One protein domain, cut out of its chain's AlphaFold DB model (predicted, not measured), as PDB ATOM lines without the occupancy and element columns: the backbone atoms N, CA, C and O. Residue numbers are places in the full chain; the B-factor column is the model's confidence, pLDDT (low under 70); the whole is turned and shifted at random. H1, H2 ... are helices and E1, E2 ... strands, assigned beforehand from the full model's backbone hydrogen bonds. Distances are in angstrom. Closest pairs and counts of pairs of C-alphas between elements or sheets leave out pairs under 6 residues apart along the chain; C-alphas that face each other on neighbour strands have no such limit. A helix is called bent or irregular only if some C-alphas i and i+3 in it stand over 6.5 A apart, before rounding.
ATOM      1  N   ASN A 288     100.954 101.225 133.679       97.56
ATOM      2  CA  ASN A 288     100.251 102.391 134.208       97.56
ATOM      3  C   ASN A 288     101.138 103.648 134.154       97.56
ATOM      4  O   ASN A 288     100.772 104.619 133.496       97.56
ATOM      5  N   ASP A 289     102.335 103.600 134.745       95.81
ATOM      6  CA  ASP A 289     103.312 104.698 134.725       95.81
ATOM      7  C   ASP A 289     103.642 105.164 133.298       95.81
ATOM      8  O   ASP A 289     103.616 106.360 133.009       95.81
ATOM      9  N   THR A 290     103.882 104.228 132.374       95.94
ATOM     10  CA  THR A 290     104.131 104.549 130.963       95.94
ATOM     11  C   THR A 290     102.946 105.266 130.317       95.94
ATOM     12  O   THR A 290     103.161 106.252 129.621       95.94
ATOM     13  N   ILE A 291     101.706 104.829 130.559       96.44
ATOM     14  CA  ILE A 291     100.501 105.493 130.030       96.44
ATOM     15  C   ILE A 291     100.368 106.902 130.613       96.44
ATOM     16  O   ILE A 291     100.171 107.857 129.862       96.44
ATOM     17  N   ARG A 292     100.520 107.054 131.937       94.69
ATOM     18  CA  ARG A 292     100.445 108.362 132.612       94.69
ATOM     19  C   ARG A 292     101.460 109.345 132.039       94.69
ATOM     20  O   ARG A 292     101.109 110.500 131.828       94.69
ATOM     21  N   LYS A 293     102.690 108.886 131.784       93.56
ATOM     22  CA  LYS A 293     103.759 109.701 131.198       93.56
ATOM     23  C   LYS A 293     103.484 110.030 129.742       93.56
ATOM     24  O   LYS A 293     103.516 111.205 129.397       93.56
ATOM     25  N   LEU A 294     103.153 109.030 128.920       93.88
ATOM     26  CA  LEU A 294     102.884 109.193 127.487       93.88
ATOM     27  C   LEU A 294     101.744 110.183 127.213       93.88
ATOM     28  O   LEU A 294     101.808 110.940 126.253       93.88
ATOM     29  N   PHE A 295     100.722 110.204 128.071       93.56
ATOM     30  CA  PHE A 295      99.568 111.098 127.946       93.56
ATOM     31  C   PHE A 295      99.554 112.227 128.980       93.56
ATOM     32  O   PHE A 295      98.505 112.832 129.205       93.56
ATOM     33  N   ALA A 296     100.700 112.539 129.594       91.69
ATOM     34  CA  ALA A 296     100.811 113.580 130.613       91.69
ATOM     35  C   ALA A 296     100.225 114.914 130.129       91.69
ATOM     36  O   ALA A 296      99.396 115.495 130.825       91.69
ATOM     37  N   TYR A 297     100.582 115.340 128.914       90.62
ATOM     38  CA  TYR A 297     100.144 116.601 128.301       90.62
ATOM     39  C   TYR A 297      99.086 116.418 127.202       90.62
ATOM     40  O   TYR A 297      98.695 117.383 126.555       90.62
ATOM     41  N   ARG A 298      98.598 115.185 127.004       90.81
ATOM     42  CA  ARG A 298      97.569 114.822 126.012       90.81
ATOM     43  C   ARG A 298      96.462 113.971 126.622       90.81
ATOM     44  O   ARG A 298      96.122 112.888 126.133       90.81
ATOM     45  N   HIS A 299      95.920 114.443 127.743       89.50
ATOM     46  CA  HIS A 299      94.833 113.747 128.428       89.50
ATOM     47  C   HIS A 299      93.558 113.691 127.576       89.50
ATOM     48  O   HIS A 299      92.782 112.748 127.697       89.50
ATOM     49  N   ASP A 300      93.376 114.635 126.654       89.19
ATOM     50  CA  ASP A 300      92.346 114.582 125.620       89.19
ATOM     51  C   ASP A 300      92.395 113.307 124.778       89.19
ATOM     52  O   ASP A 300      91.370 112.652 124.583       89.19
ATOM     53  N   ILE A 301      93.590 112.903 124.337       92.56
ATOM     54  CA  ILE A 301      93.775 111.663 123.586       92.56
ATOM     55  C   ILE A 301      93.448 110.467 124.480       92.56
ATOM     56  O   ILE A 301      92.782 109.529 124.042       92.56
ATOM     57  N   LEU A 302      93.867 110.495 125.746       94.12
ATOM     58  CA  LEU A 302      93.562 109.417 126.681       94.12
ATOM     59  C   LEU A 302      92.048 109.274 126.905       94.12
ATOM     60  O   LEU A 302      91.519 108.168 126.800       94.12
ATOM     61  N   LYS A 303      91.328 110.383 127.122       91.00
ATOM     62  CA  LYS A 303      89.859 110.395 127.249       91.00
ATOM     63  C   LYS A 303      89.183 109.920 125.971       91.00
ATOM     64  O   LYS A 303      88.228 109.157 126.043       91.00
ATOM     65  N   ALA A 304      89.710 110.294 124.813       91.88
ATOM     66  CA  ALA A 304      89.271 109.799 123.518       91.88
ATOM     67  C   ALA A 304      89.374 108.270 123.384       91.88
ATOM     68  O   ALA A 304      88.454 107.649 122.854       91.88
ATOM     69  N   LEU A 305      90.461 107.664 123.873       95.25
ATOM     70  CA  LEU A 305      90.613 106.207 123.922       95.25
ATOM     71  C   LEU A 305      89.615 105.579 124.912       95.25
ATOM     72  O   LEU A 305      88.952 104.599 124.576       95.25
ATOM     73  N   ILE A 306      89.455 106.170 126.102       94.56
ATOM     74  CA  ILE A 306      88.506 105.706 127.130       94.56
ATOM     75  C   ILE A 306      87.064 105.733 126.602       94.56
ATOM     76  O   ILE A 306      86.339 104.752 126.735       94.56
ATOM     77  N   GLN A 307      86.657 106.823 125.948       91.75
ATOM     78  CA  GLN A 307      85.325 106.980 125.350       91.75
ATOM     79  C   GLN A 307      85.073 105.992 124.205       91.75
ATOM     80  O   GLN A 307      83.938 105.572 123.994       91.75
ATOM     81  N   ALA A 308      86.123 105.573 123.492       93.12
ATOM     82  CA  ALA A 308      86.046 104.498 122.502       93.12
ATOM     83  C   ALA A 308      85.962 103.089 123.137       93.12
ATOM     84  O   ALA A 308      85.888 102.090 122.417       93.12
ATOM     85  N   GLY A 309      85.968 102.993 124.472       95.00
ATOM     86  CA  GLY A 309      85.941 101.741 125.224       95.00
ATOM     87  C   GLY A 309      87.273 100.993 125.206       95.00
ATOM     88  O   GLY A 309      87.288  99.781 125.416       95.00
ATOM     89  N   ILE A 310      88.381 101.683 124.909       97.00
ATOM     90  CA  ILE A 310      89.692 101.048 124.793       97.00
ATOM     91  C   ILE A 310      90.267 100.749 126.181       97.00
ATOM     92  O   ILE A 310      90.212 101.575 127.090       97.00
ATOM     93  N   SER A 311      90.853  99.560 126.332       97.62
ATOM     94  CA  SER A 311      91.577  99.126 127.535       97.62
ATOM     95  C   SER A 311      92.879  98.411 127.172       97.62
ATOM     96  O   SER A 311      93.079  98.023 126.019       97.62
ATOM     97  N   LEU A 312      93.772  98.218 128.149       98.19
ATOM     98  CA  LEU A 312      95.013  97.454 127.977       98.19
ATOM     99  C   LEU A 312      95.002  96.174 128.814       98.19
ATOM    100  O   LEU A 312      94.863  96.227 130.029       98.19
ATOM    101  N   ALA A 313      95.256  95.034 128.181       97.62
ATOM    102  CA  ALA A 313      95.573  93.775 128.834       97.62
ATOM    103  C   ALA A 313      97.092  93.545 128.858       97.62
ATOM    104  O   ALA A 313      97.729  93.389 127.814       97.62
ATOM    105  N   VAL A 314      97.673  93.470 130.055       98.12
ATOM    106  CA  VAL A 314      99.068  93.064 130.267       98.12
ATOM    107  C   VAL A 314      99.088  91.573 130.586       98.12
ATOM    108  O   VAL A 314      98.535  91.131 131.596       98.12
ATOM    109  N   LEU A 315      99.709  90.784 129.715       97.06
ATOM    110  CA  LEU A 315      99.569  89.330 129.696       97.06
ATOM    111  C   LEU A 315     100.921  88.620 129.873       97.06
ATOM    112  O   LEU A 315     101.952  89.134 129.440       97.06
ATOM    113  N   PRO A 316     100.957  87.421 130.478       96.12
ATOM    114  CA  PRO A 316     102.149  86.582 130.480       96.12
ATOM    115  C   PRO A 316     102.612  86.212 129.068       96.12
ATOM    116  O   PRO A 316     101.804  86.097 128.145       96.12
ATOM    117  N   LYS A 317     103.916  85.965 128.903       91.69
ATOM    118  CA  LYS A 317     104.468  85.460 127.640       91.69
ATOM    119  C   LYS A 317     103.753  84.167 127.229       91.69
ATOM    120  O   LYS A 317     103.603  83.262 128.046       91.69
ATOM    121  N   GLY A 318     103.338  84.086 125.966       86.88
ATOM    122  CA  GLY A 318     102.648  82.914 125.417       86.88
ATOM    123  C   GLY A 318     101.197  82.752 125.880       86.88
ATOM    124  O   GLY A 318     100.598  81.716 125.614       86.88
ATOM    125  N   TYR A 319     100.620  83.740 126.572       90.56
ATOM    126  CA  TYR A 319      99.211  83.696 126.943       90.56
ATOM    127  C   TYR A 319      98.320  83.898 125.710       90.56
ATOM    128  O   TYR A 319      98.330  84.966 125.093       90.56
ATOM    129  N   THR A 320      97.509  82.892 125.393       84.00
ATOM    130  CA  THR A 320      96.480  82.976 124.353       84.00
ATOM    131  C   THR A 320      95.157  83.377 124.982       84.00
ATOM    132  O   THR A 320      94.650  82.709 125.881       84.00
ATOM    133  N   ARG A 321      94.585  84.483 124.504       81.06
ATOM    134  CA  ARG A 321      93.256  84.929 124.927       81.06
ATOM    135  C   ARG A 321      92.200  83.965 124.396       81.06
ATOM    136  O   ARG A 321      92.242  83.590 123.230       81.06
ATOM    137  N   THR A 322      91.226  83.637 125.235       77.44
ATOM    138  CA  THR A 322      90.048  82.839 124.865       77.44
ATOM    139  C   THR A 322      89.171  83.544 123.832       77.44
ATOM    140  O   THR A 322      88.645  82.889 122.940       77.44
ATOM    141  N   ALA A 323      89.052  84.873 123.915       79.81
ATOM    142  CA  ALA A 323      88.364  85.700 122.928       79.81
ATOM    143  C   ALA A 323      89.128  87.022 122.693       79.81
ATOM    144  O   ALA A 323      89.299  87.819 123.635       79.81
ATOM    145  N   PRO A 324      89.632  87.285 121.471       80.00
ATOM    146  CA  PRO A 324      90.178  88.590 121.133       80.00
ATOM    147  C   PRO A 324      89.052  89.631 121.112       80.00
ATOM    148  O   PRO A 324      87.953  89.376 120.637       80.00
ATOM    149  N   ASP A 325      89.343  90.811 121.645       87.25
ATOM    150  CA  ASP A 325      88.453  91.972 121.657       87.25
ATOM    151  C   ASP A 325      89.246  93.111 121.014       87.25
ATOM    152  O   ASP A 325      90.306  93.454 121.553       87.25
ATOM    153  N   PRO A 326      88.788  93.666 119.877       85.62
ATOM    154  CA  PRO A 326      89.505  94.715 119.161       85.62
ATOM    155  C   PRO A 326      89.647  96.014 119.968       85.62
ATOM    156  O   PRO A 326      90.525  96.815 119.658       85.62
ATOM    157  N   ARG A 327      88.831  96.226 121.012       91.69
ATOM    158  CA  ARG A 327      88.943  97.372 121.929       91.69
ATOM    159  C   ARG A 327      89.875  97.099 123.110       91.69
ATOM    160  O   ARG A 327      90.235  98.013 123.843       91.69
ATOM    161  N   GLN A 328      90.319  95.860 123.298       95.00
ATOM    162  CA  GLN A 328      91.280  95.512 124.336       95.00
ATOM    163  C   GLN A 328      92.654  95.291 123.713       95.00
ATOM    164  O   GLN A 328      92.970  94.190 123.245       95.00
ATOM    165  N   LEU A 329      93.478  96.339 123.756       95.94
ATOM    166  CA  LEU A 329      94.897  96.266 123.427       95.94
ATOM    167  C   LEU A 329      95.552  95.187 124.293       95.94
ATOM    168  O   LEU A 329      95.153  94.976 125.435       95.94
ATOM    169  N   ALA A 330      96.557  94.493 123.771       95.12
ATOM    170  CA  ALA A 330      97.237  93.434 124.504       95.12
ATOM    171  C   ALA A 330      98.749  93.553 124.344       95.12
ATOM    172  O   ALA A 330      99.243  93.801 123.245       95.12
ATOM    173  N   ILE A 331      99.478  93.349 125.438       95.31
ATOM    174  CA  ILE A 331     100.939  93.369 125.449       95.31
ATOM    175  C   ILE A 331     101.485  92.289 126.379       95.31
ATOM    176  O   ILE A 331     100.903  91.992 127.423       95.31
ATOM    177  N   SER A 332     102.625  91.706 126.011       95.56
ATOM    178  CA  SER A 332     103.363  90.820 126.908       95.56
ATOM    179  C   SER A 332     104.001  91.631 128.036       95.56
ATOM    180  O   SER A 332     104.648  92.649 127.787       95.56
ATOM    181  N   GLN A 333     103.909  91.143 129.272       96.12
ATOM    182  CA  GLN A 333     104.601  91.732 130.424       96.12
ATOM    183  C   GLN A 333     106.136  91.737 130.286       96.12
ATOM    184  O   GLN A 333     106.802  92.456 131.020       96.12
ATOM    185  N   GLU A 334     106.701  90.972 129.342       94.19
ATOM    186  CA  GLU A 334     108.140  90.993 129.022       94.19
ATOM    187  C   GLU A 334     108.519  92.043 127.962       94.19
ATOM    188  O   GLU A 334     109.694  92.212 127.656       94.19
ATOM    189  N   GLN A 335     107.538  92.725 127.361       92.56
ATOM    190  CA  GLN A 335     107.723  93.599 126.195       92.56
ATOM    191  C   GLN A 335     107.125  94.994 126.407       92.56
ATOM    192  O   GLN A 335     106.683  95.638 125.463       92.56
ATOM    193  N   LEU A 336     107.116  95.496 127.647       92.12
ATOM    194  CA  LEU A 336     106.499  96.787 127.979       92.12
ATOM    195  C   LEU A 336     107.113  97.992 127.240       92.12
ATOM    196  O   LEU A 336     106.463  99.026 127.148       92.12
ATOM    197  N   SER A 337     108.317  97.868 126.671       87.81
ATOM    198  CA  SER A 337     108.890  98.884 125.772       87.81
ATOM    199  C   SER A 337     108.067  99.116 124.508       87.81
ATOM    200  O   SER A 337     108.095 100.209 123.955       87.81
ATOM    201  N   ASP A 338     107.311  98.112 124.067       91.94
ATOM    202  CA  ASP A 338     106.494  98.175 122.851       91.94
ATOM    203  C   ASP A 338     105.181  98.929 123.086       91.94
ATOM    204  O   ASP A 338     104.409  99.176 122.158       91.94
ATOM    205  N   LEU A 339     104.909  99.291 124.344       94.69
ATOM    206  CA  LEU A 339     103.672  99.942 124.742       94.69
ATOM    207  C   LEU A 339     103.505 101.299 124.059       94.69
ATOM    208  O   LEU A 339     102.401 101.657 123.661       94.69
ATOM    209  N   VAL A 340     104.610 102.019 123.865       94.94
ATOM    210  CA  VAL A 340     104.637 103.302 123.156       94.94
ATOM    211  C   VAL A 340     104.144 103.141 121.715       94.94
ATOM    212  O   VAL A 340     103.237 103.860 121.303       94.94
ATOM    213  N   GLY A 341     104.670 102.168 120.963       95.19
ATOM    214  CA  GLY A 341     104.233 101.904 119.589       95.19
ATOM    215  C   GLY A 341     102.786 101.408 119.509       95.19
ATOM    216  O   GLY A 341     102.029 101.809 118.619       95.19
ATOM    217  N   LEU A 342     102.364 100.593 120.483       95.88
ATOM    218  CA  LEU A 342     100.980 100.131 120.606       95.88
ATOM    219  C   LEU A 342     100.008 101.308 120.789       95.88
ATOM    220  O   LEU A 342      99.006 101.394 120.077       95.88
ATOM    221  N   PHE A 343     100.324 102.247 121.685       96.62
ATOM    222  CA  PHE A 343      99.512 103.447 121.884       96.62
ATOM    223  C   PHE A 343      99.621 104.445 120.733       96.62
ATOM    224  O   PHE A 343      98.613 105.061 120.403       96.62
ATOM    225  N   ALA A 344     100.772 104.566 120.064       95.88
ATOM    226  CA  ALA A 344     100.908 105.395 118.865       95.88
ATOM    227  C   ALA A 344      99.909 104.969 117.776       95.88
ATOM    228  O   ALA A 344      99.239 105.812 117.171       95.88
ATOM    229  N   ARG A 345      99.750 103.653 117.578       96.38
ATOM    230  CA  ARG A 345      98.758 103.077 116.662       96.38
ATOM    231  C   ARG A 345      97.324 103.281 117.154       96.38
ATOM    232  O   ARG A 345      96.464 103.664 116.362       96.38
ATOM    233  N   ALA A 346      97.057 103.033 118.438       96.00
ATOM    234  CA  ALA A 346      95.721 103.186 119.019       96.00
ATOM    235  C   ALA A 346      95.224 104.640 118.944       96.00
ATOM    236  O   ALA A 346      94.099 104.884 118.516       96.00
ATOM    237  N   LEU A 347      96.088 105.602 119.277       94.94
ATOM    238  CA  LEU A 347      95.852 107.036 119.110       94.94
ATOM    239  C   LEU A 347      95.483 107.336 117.662       94.94
ATOM    240  O   LEU A 347      94.389 107.826 117.409       94.94
ATOM    241  N   TYR A 348      96.340 106.969 116.704       94.81
ATOM    242  CA  TYR A 348      96.097 107.272 115.294       94.81
ATOM    243  C   TYR A 348      94.747 106.706 114.829       94.81
ATOM    244  O   TYR A 348      93.911 107.427 114.299       94.81
ATOM    245  N   THR A 349      94.488 105.428 115.098       93.25
ATOM    246  CA  THR A 349      93.251 104.763 114.656       93.25
ATOM    247  C   THR A 349      91.985 105.306 115.321       93.25
ATOM    248  O   THR A 349      90.917 105.242 114.722       93.25
ATOM    249  N   THR A 350      92.094 105.873 116.526       92.44
ATOM    250  CA  THR A 350      90.941 106.382 117.289       92.44
ATOM    251  C   THR A 350      90.683 107.870 117.056       92.44
ATOM    252  O   THR A 350      89.540 108.327 117.167       92.44
ATOM    253  N   THR A 351      91.732 108.648 116.781       91.06
ATOM    254  CA  THR A 351      91.650 110.114 116.748       91.06
ATOM    255  C   THR A 351      91.972 110.727 115.394       91.06
ATOM    256  O   THR A 351      91.345 111.719 115.038       91.06
ATOM    257  N   ALA A 352      92.882 110.146 114.606       88.94
ATOM    258  CA  ALA A 352      93.390 110.775 113.381       88.94
ATOM    259  C   ALA A 352      92.359 110.893 112.255       88.94
ATOM    260  O   ALA A 352      92.584 111.641 111.315       88.94
ATOM    261  N   THR A 353      91.251 110.156 112.310       84.81
ATOM    262  CA  THR A 353      90.234 110.123 111.244       84.81
ATOM    263  C   THR A 353      88.917 110.778 111.647       84.81
ATOM    264  O   THR A 353      87.939 110.722 110.902       84.81
ATOM    265  N   ARG A 354      88.868 111.405 112.827       89.69
ATOM    266  CA  ARG A 354      87.671 112.111 113.293       89.69
ATOM    267  C   ARG A 354      87.338 113.268 112.350       89.69
ATOM    268  O   ARG A 354      88.258 113.908 111.839       89.69
ATOM    269  N   PRO A 355      86.049 113.581 112.138       88.50
ATOM    270  CA  PRO A 355      85.685 114.766 111.384       88.50
ATOM    271  C   PRO A 355      86.150 116.029 112.115       88.50
ATOM    272  O   PRO A 355      86.183 116.083 113.355       88.50
ATOM    273  N   VAL A 356      86.471 117.048 111.318       88.62
ATOM    274  CA  VAL A 356      86.659 118.411 111.819       88.62
ATOM    275  C   VAL A 356      85.369 118.835 112.514       88.62
ATOM    276  O   VAL A 356      84.276 118.637 111.986       88.62
ATOM    277  N   ASP A 357      85.507 119.397 113.706       84.19
ATOM    278  CA  ASP A 357      84.387 119.887 114.498       84.19
ATOM    279  C   ASP A 357      84.528 121.412 114.622       84.19
ATOM    280  O   ASP A 357      85.305 121.882 115.456       84.19
ATOM    281  N   PRO A 358      83.856 122.192 113.753       82.38
ATOM    282  CA  PRO A 358      84.056 123.639 113.671       82.38
ATOM    283  C   PRO A 358      83.541 124.382 114.910       82.38
ATOM    284  O   PRO A 358      83.971 125.500 115.178       82.38
ATOM    285  N   GLU A 359      82.653 123.762 115.688       81.31
ATOM    286  CA  GLU A 359      82.093 124.333 116.916       81.31
ATOM    287  C   GLU A 359      82.865 123.897 118.167       81.31
ATOM    288  O   GLU A 359      82.480 124.222 119.293       81.31
ATOM    289  N   PHE A 360      83.952 123.137 118.010       74.19
ATOM    290  CA  PHE A 360      84.701 122.612 119.144       74.19
ATOM    291  C   PHE A 360      85.226 123.724 120.057       74.19
ATOM    292  O   PHE A 360      84.972 123.691 121.261       74.19
ATOM    293  N   GLU A 361      85.827 124.763 119.478       72.56
ATOM    294  CA  GLU A 361      86.340 125.922 120.218       72.56
ATOM    295  C   GLU A 361      85.236 126.799 120.842       72.56
ATOM    296  O   GLU A 361      85.507 127.614 121.722       72.56
ATOM    297  N   ALA A 362      83.975 126.629 120.434       74.38
ATOM    298  CA  ALA A 362      82.844 127.358 121.011       74.38
ATOM    299  C   ALA A 362      82.245 126.658 122.250       74.38
ATOM    300  O   ALA A 362      81.505 127.277 123.018       74.38
ATOM    301  N   ARG A 363      82.560 125.375 122.480       71.69
ATOM    302  CA  ARG A 363      81.974 124.552 123.554       71.69
ATOM    303  C   ARG A 363      82.874 124.503 124.784       71.69
ATOM    304  O   ARG A 363      83.735 123.633 124.923       71.69
ATOM    305  N   ARG A 364      82.643 125.436 125.714       61.97
ATOM    306  CA  ARG A 364      83.418 125.562 126.966       61.97
ATOM    307  C   ARG A 364      83.387 124.317 127.860       61.97
ATOM    308  O   ARG A 364      84.330 124.088 128.609       61.97
ATOM    309  N   ASP A 365      82.346 123.497 127.770       60.88
ATOM    310  CA  ASP A 365      82.205 122.241 128.512       60.88
ATOM    311  C   ASP A 365      83.175 121.139 128.044       60.88
ATOM    312  O   ASP A 365      83.504 120.247 128.826       60.88
ATOM    313  N   LYS A 366      83.693 121.223 126.808       60.28
ATOM    314  CA  LYS A 366      84.569 120.201 126.204       60.28
ATOM    315  C   LYS A 366      86.063 120.531 126.238       60.28
ATOM    316  O   LYS A 366      86.881 119.681 125.902       60.28
ATOM    317  N   GLN A 367      86.432 121.734 126.677       59.00
ATOM    318  CA  GLN A 367      87.798 122.251 126.539       59.00
ATOM    319  C   GLN A 367      88.773 121.825 127.640       59.00
ATOM    320  O   GLN A 367      89.971 121.988 127.457       59.00
ATOM    321  N   GLN A 368      88.317 121.265 128.767       63.38
ATOM    322  CA  GLN A 368      89.187 121.070 129.942       63.38
ATOM    323  C   GLN A 368      90.435 120.213 129.663       63.38
ATOM    324  O   GLN A 368      91.513 120.521 130.170       63.38
ATOM    325  N   TYR A 369      90.296 119.136 128.886       71.75
ATOM    326  CA  TYR A 369      91.411 118.229 128.582       71.75
ATOM    327  C   TYR A 369      92.141 118.591 127.285       71.75
ATOM    328  O   TYR A 369      93.236 118.091 127.057       71.75
ATOM    329  N   GLU A 370      91.552 119.478 126.476       73.19
ATOM    330  CA  GLU A 370      92.087 119.976 125.201       73.19
ATOM    331  C   GLU A 370      92.655 121.406 125.331       73.19
ATOM    332  O   GLU A 370      92.907 122.085 124.337       73.19
ATOM    333  N   LEU A 371      92.906 121.876 126.561       69.00
ATOM    334  CA  LEU A 371      93.479 123.200 126.809       69.00
ATOM    335  C   LEU A 371      94.846 123.346 126.129       69.00
ATOM    336  O   LEU A 371      95.811 122.684 126.509       69.00
ATOM    337  N   ARG A 372      94.934 124.303 125.195       75.38
ATOM    338  CA  ARG A 372      96.169 124.706 124.489       75.38
ATOM    339  C   ARG A 372      96.780 123.613 123.609       75.38
ATOM    340  O   ARG A 372      97.940 123.726 123.223       75.38
ATOM    341  N   VAL A 373      96.017 122.576 123.275       82.06
ATOM    342  CA  VAL A 373      96.442 121.533 122.338       82.06
ATOM    343  C   VAL A 373      95.506 121.503 121.146       82.06
ATOM    344  O   VAL A 373      94.328 121.832 121.246       82.06
ATOM    345  N   LYS A 374      96.028 121.095 119.988       82.88
ATOM    346  CA  LYS A 374      95.194 120.897 118.808       82.88
ATOM    347  C   LYS A 374      94.484 119.545 118.908       82.88
ATOM    348  O   LYS A 374      95.141 118.496 119.005       82.88
ATOM    349  N   ARG A 375      93.151 119.570 118.823       85.12
ATOM    350  CA  ARG A 375      92.332 118.367 118.656       85.12
ATOM    351  C   ARG A 375      92.846 117.556 117.470       85.12
ATOM    352  O   ARG A 375      93.066 118.098 116.387       85.12
ATOM    353  N   LEU A 376      93.040 116.253 117.661       89.12
ATOM    354  CA  LEU A 376      93.383 115.370 116.548       89.12
ATOM    355  C   LEU A 376      92.123 115.017 115.755       89.12
ATOM    356  O   LEU A 376      91.135 114.539 116.318       89.12
ATOM    357  N   ASP A 377      92.195 115.247 114.448       90.81
ATOM    358  CA  ASP A 377      91.148 114.985 113.466       90.81
ATOM    359  C   ASP A 377      91.763 114.607 112.107       90.81
ATOM    360  O   ASP A 377      92.983 114.464 111.984       90.81
ATOM    361  N   ILE A 378      90.927 114.483 111.073       93.44
ATOM    362  CA  ILE A 378      91.326 114.131 109.702       93.44
ATOM    363  C   ILE A 378      92.438 115.021 109.122       93.44
ATOM    364  O   ILE A 378      93.179 114.587 108.238       93.44
ATOM    365  N   THR A 379      92.629 116.248 109.617       93.38
ATOM    366  CA  THR A 379      93.742 117.102 109.171       93.38
ATOM    367  C   THR A 379      95.100 116.531 109.575       93.38
ATOM    368  O   THR A 379      96.073 116.686 108.835       93.38
ATOM    369  N   PHE A 380      95.176 115.828 110.708       94.44
ATOM    370  CA  PHE A 380      96.379 115.123 111.141       94.44
ATOM    371  C   PHE A 380      96.698 113.935 110.222       94.44
ATOM    372  O   PHE A 380      97.840 113.811 109.774       94.44
ATOM    373  N   ASP A 381      95.700 113.114 109.865       95.56
ATOM    374  CA  ASP A 381      95.890 112.035 108.884       95.56
ATOM    375  C   ASP A 381      96.342 112.577 107.525       95.56
ATOM    376  O   ASP A 381      97.300 112.073 106.944       95.56
ATOM    377  N   ASN A 382      95.721 113.660 107.048       95.56
ATOM    378  CA  ASN A 382      96.089 114.291 105.782       95.56
ATOM    379  C   ASN A 382      97.550 114.774 105.772       95.56
ATOM    380  O   ASN A 382      98.246 114.571 104.777       95.56
ATOM    381  N   ARG A 383      98.046 115.357 106.875       95.12
ATOM    382  CA  ARG A 383      99.466 115.747 107.018       95.12
ATOM    383  C   ARG A 383     100.389 114.534 106.931       95.12
ATOM    384  O   ARG A 383     101.359 114.552 106.180       95.12
ATOM    385  N   LEU A 384     100.072 113.468 107.659       95.94
ATOM    386  CA  LEU A 384     100.842 112.224 107.634       95.94
ATOM    387  C   LEU A 384     100.820 111.557 106.248       95.94
ATOM    388  O   LEU A 384     101.845 111.059 105.783       95.94
ATOM    389  N   LYS A 385      99.675 111.582 105.561       96.69
ATOM    390  CA  LYS A 385      99.522 111.071 104.195       96.69
ATOM    391  C   LYS A 385     100.330 111.884 103.186       96.69
ATOM    392  O   LYS A 385     100.933 111.290 102.301       96.69
ATOM    393  N   ALA A 386     100.381 113.207 103.328       97.44
ATOM    394  CA  ALA A 386     101.199 114.059 102.466       97.44
ATOM    395  C   ALA A 386     102.702 113.763 102.610       97.44
ATOM    396  O   ALA A 386     103.427 113.806 101.623       97.44
ATOM    397  N   LEU A 387     103.158 113.429 103.822       96.56
ATOM    398  CA  LEU A 387     104.563 113.113 104.090       96.56
ATOM    399  C   LEU A 387     104.956 111.685 103.676       96.56
ATOM    400  O   LEU A 387     106.057 111.473 103.175       96.56
ATOM    401  N   TYR A 388     104.078 110.699 103.892       97.75
ATOM    402  CA  TYR A 388     104.458 109.276 103.854       97.75
ATOM    403  C   TYR A 388     103.536 108.378 103.019       97.75
ATOM    404  O   TYR A 388     103.724 107.158 102.990       97.75
ATOM    405  N   GLY A 389     102.515 108.942 102.371       96.94
ATOM    406  CA  GLY A 389     101.550 108.201 101.562       96.94
ATOM    407  C   GLY A 389     100.881 107.063 102.336       96.94
ATOM    408  O   GLY A 389     100.341 107.242 103.433       96.94
ATOM    409  N   ASP A 390     100.930 105.858 101.776       95.31
ATOM    410  CA  ASP A 390     100.310 104.677 102.381       95.31
ATOM    411  C   ASP A 390     101.109 104.101 103.559       95.31
ATOM    412  O   ASP A 390     100.547 103.400 104.398       95.31
ATOM    413  N   GLN A 391     102.389 104.465 103.707       96.25
ATOM    414  CA  GLN A 391     103.218 104.040 104.844       96.25
ATOM    415  C   GLN A 391     102.993 104.880 106.109       96.25
ATOM    416  O   GLN A 391     103.642 104.651 107.130       96.25
ATOM    417  N   ARG A 392     102.081 105.856 106.065       96.25
ATOM    418  CA  ARG A 392     101.908 106.880 107.101       96.25
ATOM    419  C   ARG A 392     101.716 106.355 108.520       96.25
ATOM    420  O   ARG A 392     102.314 106.901 109.441       96.25
ATOM    421  N   LEU A 393     100.956 105.274 108.700       95.75
ATOM    422  CA  LEU A 393     100.751 104.677 110.020       95.75
ATOM    423  C   LEU A 393     102.036 104.037 110.558       95.75
ATOM    424  O   LEU A 393     102.402 104.259 111.708       95.75
ATOM    425  N   GLU A 394     102.744 103.266 109.735       95.62
ATOM    426  CA  GLU A 394     103.989 102.619 110.162       95.62
ATOM    427  C   GLU A 394     105.100 103.638 110.419       95.62
ATOM    428  O   GLU A 394     105.840 103.500 111.396       95.62
ATOM    429  N   ARG A 395     105.169 104.695 109.597       96.06
ATOM    430  CA  ARG A 395     106.075 105.827 109.812       96.06
ATOM    431  C   ARG A 395     105.751 106.539 111.115       96.06
ATOM    432  O   ARG A 395     106.642 106.643 111.953       96.06
ATOM    433  N   TRP A 396     104.489 106.896 111.345       96.50
ATOM    434  CA  TRP A 396     104.030 107.467 112.611       96.50
ATOM    435  C   TRP A 396     104.454 106.617 113.813       96.50
ATOM    436  O   TRP A 396     105.143 107.117 114.698       96.50
ATOM    437  N   VAL A 397     104.134 105.319 113.815       96.31
ATOM    438  CA  VAL A 397     104.496 104.410 114.914       96.31
ATOM    439  C   VAL A 397     106.010 104.373 115.128       96.31
ATOM    440  O   VAL A 397     106.454 104.538 116.261       96.31
ATOM    441  N   SER A 398     106.811 104.231 114.061       94.75
ATOM    442  CA  SER A 398     108.277 104.245 114.187       94.75
ATOM    443  C   SER A 398     108.830 105.564 114.716       94.75
ATOM    444  O   SER A 398     109.756 105.548 115.519       94.75
ATOM    445  N   GLY A 399     108.253 106.695 114.305       95.44
ATOM    446  CA  GLY A 399     108.657 108.014 114.773       95.44
ATOM    447  C   GLY A 399     108.374 108.194 116.254       95.44
ATOM    448  O   GLY A 399     109.242 108.647 116.990       95.44
ATOM    449  N   VAL A 400     107.194 107.784 116.718       95.31
ATOM    450  CA  VAL A 400     106.853 107.845 118.145       95.31
ATOM    451  C   VAL A 400     107.766 106.922 118.962       95.31
ATOM    452  O   VAL A 400     108.312 107.339 119.980       95.31
ATOM    453  N   GLU A 401     107.999 105.692 118.500       94.69
ATOM    454  CA  GLU A 401     108.919 104.745 119.146       94.69
ATOM    455  C   GLU A 401     110.356 105.277 119.245       94.69
ATOM    456  O   GLU A 401     110.983 105.125 120.298       94.69
ATOM    457  N   ALA A 402     110.863 105.911 118.183       94.19
ATOM    458  CA  ALA A 402     112.178 106.544 118.164       94.19
ATOM    459  C   ALA A 402     112.219 107.770 119.086       94.19
ATOM    460  O   ALA A 402     113.149 107.924 119.866       94.19
ATOM    461  N   TYR A 403     111.187 108.619 119.055       93.88
ATOM    462  CA  TYR A 403     111.110 109.819 119.887       93.88
ATOM    463  C   TYR A 403     111.175 109.496 121.386       93.88
ATOM    464  O   TYR A 403     111.760 110.263 122.142       93.88
ATOM    465  N   PHE A 404     110.606 108.382 121.846       92.62
ATOM    466  CA  PHE A 404     110.678 107.984 123.261       92.62
ATOM    467  C   PHE A 404     111.840 107.033 123.588       92.62
ATOM    468  O   PHE A 404     111.856 106.470 124.684       92.62
ATOM    469  N   ASP A 405     112.805 106.855 122.678       90.75
ATOM    470  CA  ASP A 405     113.968 105.965 122.831       90.75
ATOM    471  C   ASP A 405     113.582 104.529 123.224       90.75
ATOM    472  O   ASP A 405     114.193 103.883 124.081       90.75
ATOM    473  N   THR A 406     112.523 104.004 122.609       86.38
ATOM    474  CA  THR A 406     112.145 102.605 122.822       86.38
ATOM    475  C   THR A 406     113.185 101.677 122.182       86.38
ATOM    476  O   THR A 406     113.715 101.950 121.106       86.38
ATOM    477  N   LYS A 407     113.454 100.522 122.806       70.94
ATOM    478  CA  LYS A 407     114.538  99.595 122.405       70.94
ATOM    479  C   LYS A 407     114.457  99.055 120.965       70.94
ATOM    480  O   LYS A 407     115.390  98.389 120.529       70.94
ATOM    481  N   LYS A 408     113.352  99.271 120.244       69.94
ATOM    482  CA  LYS A 408     113.083  98.634 118.949       69.94
ATOM    483  C   LYS A 408     113.426  99.464 117.715       69.94
ATOM    484  O   LYS A 408     113.713  98.849 116.690       69.94
ATOM    485  N   ARG A 409     113.348 100.801 117.750       69.88
ATOM    486  CA  ARG A 409     113.327 101.609 116.507       69.88
ATOM    487  C   ARG A 409     114.153 102.901 116.545       69.88
ATOM    488  O   ARG A 409     113.696 103.942 116.096       69.88
ATOM    489  N   GLY A 410     115.411 102.808 116.966       76.88
ATOM    490  CA  GLY A 410     116.351 103.937 116.916       76.88
ATOM    491  C   GLY A 410     116.146 104.938 118.055       76.88
ATOM    492  O   GLY A 410     115.410 104.656 118.996       76.88
ATOM    493  N   SER A 411     116.837 106.078 117.987       90.81
ATOM    494  CA  SER A 411     116.791 107.114 119.027       90.81
ATOM    495  C   SER A 411     116.123 108.397 118.550       90.81
ATOM    496  O   SER A 411     116.024 108.668 117.347       90.81
ATOM    497  N   ARG A 412     115.727 109.234 119.505       92.19
ATOM    498  CA  ARG A 412     115.174 110.565 119.271       92.19
ATOM    499  C   ARG A 412     116.126 111.433 118.455       92.19
ATOM    500  O   ARG A 412     115.690 112.166 117.568       92.19
ATOM    501  N   GLU A 413     117.420 111.356 118.747       92.81
ATOM    502  CA  GLU A 413     118.457 112.099 118.033       92.81
ATOM    503  C   GLU A 413     118.562 111.635 116.578       92.81
ATOM    504  O   GLU A 413     118.628 112.466 115.672       92.81
ATOM    505  N   ALA A 414     118.501 110.320 116.342       93.44
ATOM    506  CA  ALA A 414     118.486 109.767 114.994       93.44
ATOM    507  C   ALA A 414     117.226 110.189 114.229       93.44
ATOM    508  O   ALA A 414     117.336 110.610 113.078       93.44
ATOM    509  N   LEU A 415     116.045 110.150 114.861       95.06
ATOM    510  CA  LEU A 415     114.800 110.644 114.265       95.06
ATOM    511  C   LEU A 415     114.917 112.120 113.874       95.06
ATOM    512  O   LEU A 415     114.602 112.478 112.746       95.06
ATOM    513  N   LYS A 416     115.417 112.969 114.777       95.31
ATOM    514  CA  LYS A 416     115.589 114.403 114.512       95.31
ATOM    515  C   LYS A 416     116.513 114.670 113.321       95.31
ATOM    516  O   LYS A 416     116.261 115.597 112.558       95.31
ATOM    517  N   ALA A 417     117.574 113.877 113.176       96.00
ATOM    518  CA  ALA A 417     118.528 114.014 112.080       96.00
ATOM    519  C   ALA A 417     117.990 113.476 110.744       96.00
ATOM    520  O   ALA A 417     118.268 114.055 109.697       96.00
ATOM    521  N   THR A 418     117.250 112.366 110.771       95.38
ATOM    522  CA  THR A 418     116.857 111.630 109.556       95.38
ATOM    523  C   THR A 418     115.467 111.982 109.040       95.38
ATOM    524  O   THR A 418     115.240 111.923 107.835       95.38
ATOM    525  N   ASP A 419     114.548 112.373 109.923       96.75
ATOM    526  CA  ASP A 419     113.180 112.769 109.587       96.75
ATOM    527  C   ASP A 419     112.717 113.916 110.512       96.75
ATOM    528  O   ASP A 419     111.910 113.723 111.432       96.75
ATOM    529  N   PRO A 420     113.243 115.140 110.303       96.75
ATOM    530  CA  PRO A 420     112.905 116.294 111.133       96.75
ATOM    531  C   PRO A 420     111.415 116.668 111.062       96.75
ATOM    532  O   PRO A 420     110.886 117.235 112.019       96.75
ATOM    533  N   ALA A 421     110.726 116.332 109.965       96.50
ATOM    534  CA  ALA A 421     109.290 116.559 109.820       96.50
ATOM    535  C   ALA A 421     108.485 115.636 110.746       96.50
ATOM    536  O   ALA A 421     107.602 116.112 111.466       96.50
ATOM    537  N   LEU A 422     108.827 114.342 110.794       96.19
ATOM    538  CA  LEU A 422     108.220 113.404 111.739       96.19
ATOM    539  C   LEU A 422     108.532 113.788 113.179       96.19
ATOM    540  O   LEU A 422     107.631 113.789 114.013       96.19
ATOM    541  N   PHE A 423     109.785 114.150 113.467       95.12
ATOM    542  CA  PHE A 423     110.192 114.620 114.791       95.12
ATOM    543  C   PHE A 423     109.315 115.786 115.265       95.12
ATOM    544  O   PHE A 423     108.765 115.734 116.365       95.12
ATOM    545  N   ALA A 424     109.147 116.812 114.424       93.56
ATOM    546  CA  ALA A 424     108.328 117.976 114.745       93.56
ATOM    547  C   ALA A 424     106.856 117.598 114.960       93.56
ATOM    548  O   ALA A 424     106.235 118.075 115.906       93.56
ATOM    549  N   LEU A 425     106.313 116.698 114.135       93.69
ATOM    550  CA  LEU A 425     104.936 116.234 114.271       93.69
ATOM    551  C   LEU A 425     104.709 115.437 115.565       93.69
ATOM    552  O   LEU A 425     103.676 115.610 116.212       93.69
ATOM    553  N   VAL A 426     105.652 114.576 115.962       93.62
ATOM    554  CA  VAL A 426     105.580 113.833 117.232       93.62
ATOM    555  C   VAL A 426     105.666 114.799 118.417       93.62
ATOM    556  O   VAL A 426     104.832 114.720 119.319       93.62
ATOM    557  N   LEU A 427     106.608 115.747 118.386       90.88
ATOM    558  CA  LEU A 427     106.766 116.777 119.416       90.88
ATOM    559  C   LEU A 427     105.495 117.631 119.581       90.88
ATOM    560  O   LEU A 427     105.029 117.821 120.703       90.88
ATOM    561  N   GLU A 428     104.914 118.096 118.469       91.00
ATOM    562  CA  GLU A 428     103.642 118.833 118.434       91.00
ATOM    563  C   GLU A 428     102.502 117.982 119.006       91.00
ATOM    564  O   GLU A 428     101.740 118.434 119.858       91.00
ATOM    565  N   THR A 429     102.403 116.725 118.567       91.31
ATOM    566  CA  THR A 429     101.300 115.841 118.955       91.31
ATOM    567  C   THR A 429     101.329 115.535 120.439       91.31
ATOM    568  O   THR A 429     100.283 115.556 121.067       91.31
ATOM    569  N   PHE A 430     102.482 115.268 121.037       90.81
ATOM    570  CA  PHE A 430     102.520 114.940 122.460       90.81
ATOM    571  C   PHE A 430     102.653 116.157 123.387       90.81
ATOM    572  O   PHE A 430     102.607 115.984 124.602       90.81
ATOM    573  N   ALA A 431     102.751 117.369 122.830       86.81
ATOM    574  CA  ALA A 431     102.774 118.631 123.569       86.81
ATOM    575  C   ALA A 431     103.850 118.687 124.676       86.81
ATOM    576  O   ALA A 431     103.612 119.223 125.750       86.81
TER     577      ALA A 431
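Overview. This is residues 288 to 431 of the 441 residues of an uncharacterized protein of Armatimonas rosea (UniProt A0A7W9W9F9). A small pair of parallel strands, E1 and E2, sits beside a helix, H3, that runs through the middle of the model, with the short helices H1 and H2 on the same side of H3. On the other side of H3, the second arm of a sharply bent helix, H4, packs on it, and H5 and H6 pack in turn on that arm. Loops without a named element reach out at both ends, residues 316 to 327 next to the strands and residues 352 to 377 between H3 and H4. The 144 printed residues hold six named helices and two strands in the order H1 H2 E1 E2 H3 H4 H5 H6, mostly helix. The whole is compact, with a radius of gyration of the C-alphas of 15.7 A and spans of 48 by 37 by 28 A.

Along the chain. E1 is residues 311 to 315 and E2 residues 328 to 332. H3, residues 336 to 351, is 22.9 A long and only just irregular: C-alphas 337 and 340 are 6.7 A apart. H1, residues 288 to 294, begins with C-alpha 288 at (100.251, 102.391, 134.208), and H2 is residues 299 to 307. H4, residues 378 to 403, was assigned as one helix by its hydrogen bonds but is bent, with C-alphas 387 and 390 9.6 A apart. Its arms are H4a, residues 378 to 387, 14.4 A, and H4b, residues 390 to 403, 21.2 A; H4b is itself irregular, with C-alphas 390 and 393 7.7 A apart. H5 is residues 412 to 418; H6, residues 420 to 430, is 15.4 A long and ends with C-alpha 430 at (102.520, 114.940, 122.460).

Arrangement. E1 and E2 are parallel at 27 degrees, with N 313 and O 329 2.7 A apart and N 329 and O 311 2.8 A apart, within hydrogen-bond range. The closest C-alphas of E2 and H3, Ile 331 and Leu 339, are 7.2 A apart. H2 touches H3, about perpendicular at 77 degrees, closest at Leu 305 and Thr 350, 6.6 A. H3 touches H4b, opposite ways at a steep tilt of 44 degrees, closest at Gly 341 and Val 397, 5.3 A. H4a and H4b are about perpendicular, at 88 degrees. H4b and H5 form a helical hairpin, closest at Tyr 403 and Arg 412, 4.2 A. H6 touches H4b, closest at Val 400 and Val 426, 6.2 A. H3 and H6 are apart. Each O i to N i+4 pair is within hydrogen-bond range in H1, H2, H4a, H5 and H6, against 10 of 12 in H3 and 9 of 10 in H4b.

Size, cuts and confidence. The C-alphas farthest apart, Gly 318 and Ala 362, are 48.9 A apart. The printed part has no cut. The links E1 to E2 and H3 to H4 are long. Residues 364 to 368, 371 and 408 to 409 have pLDDT under 70.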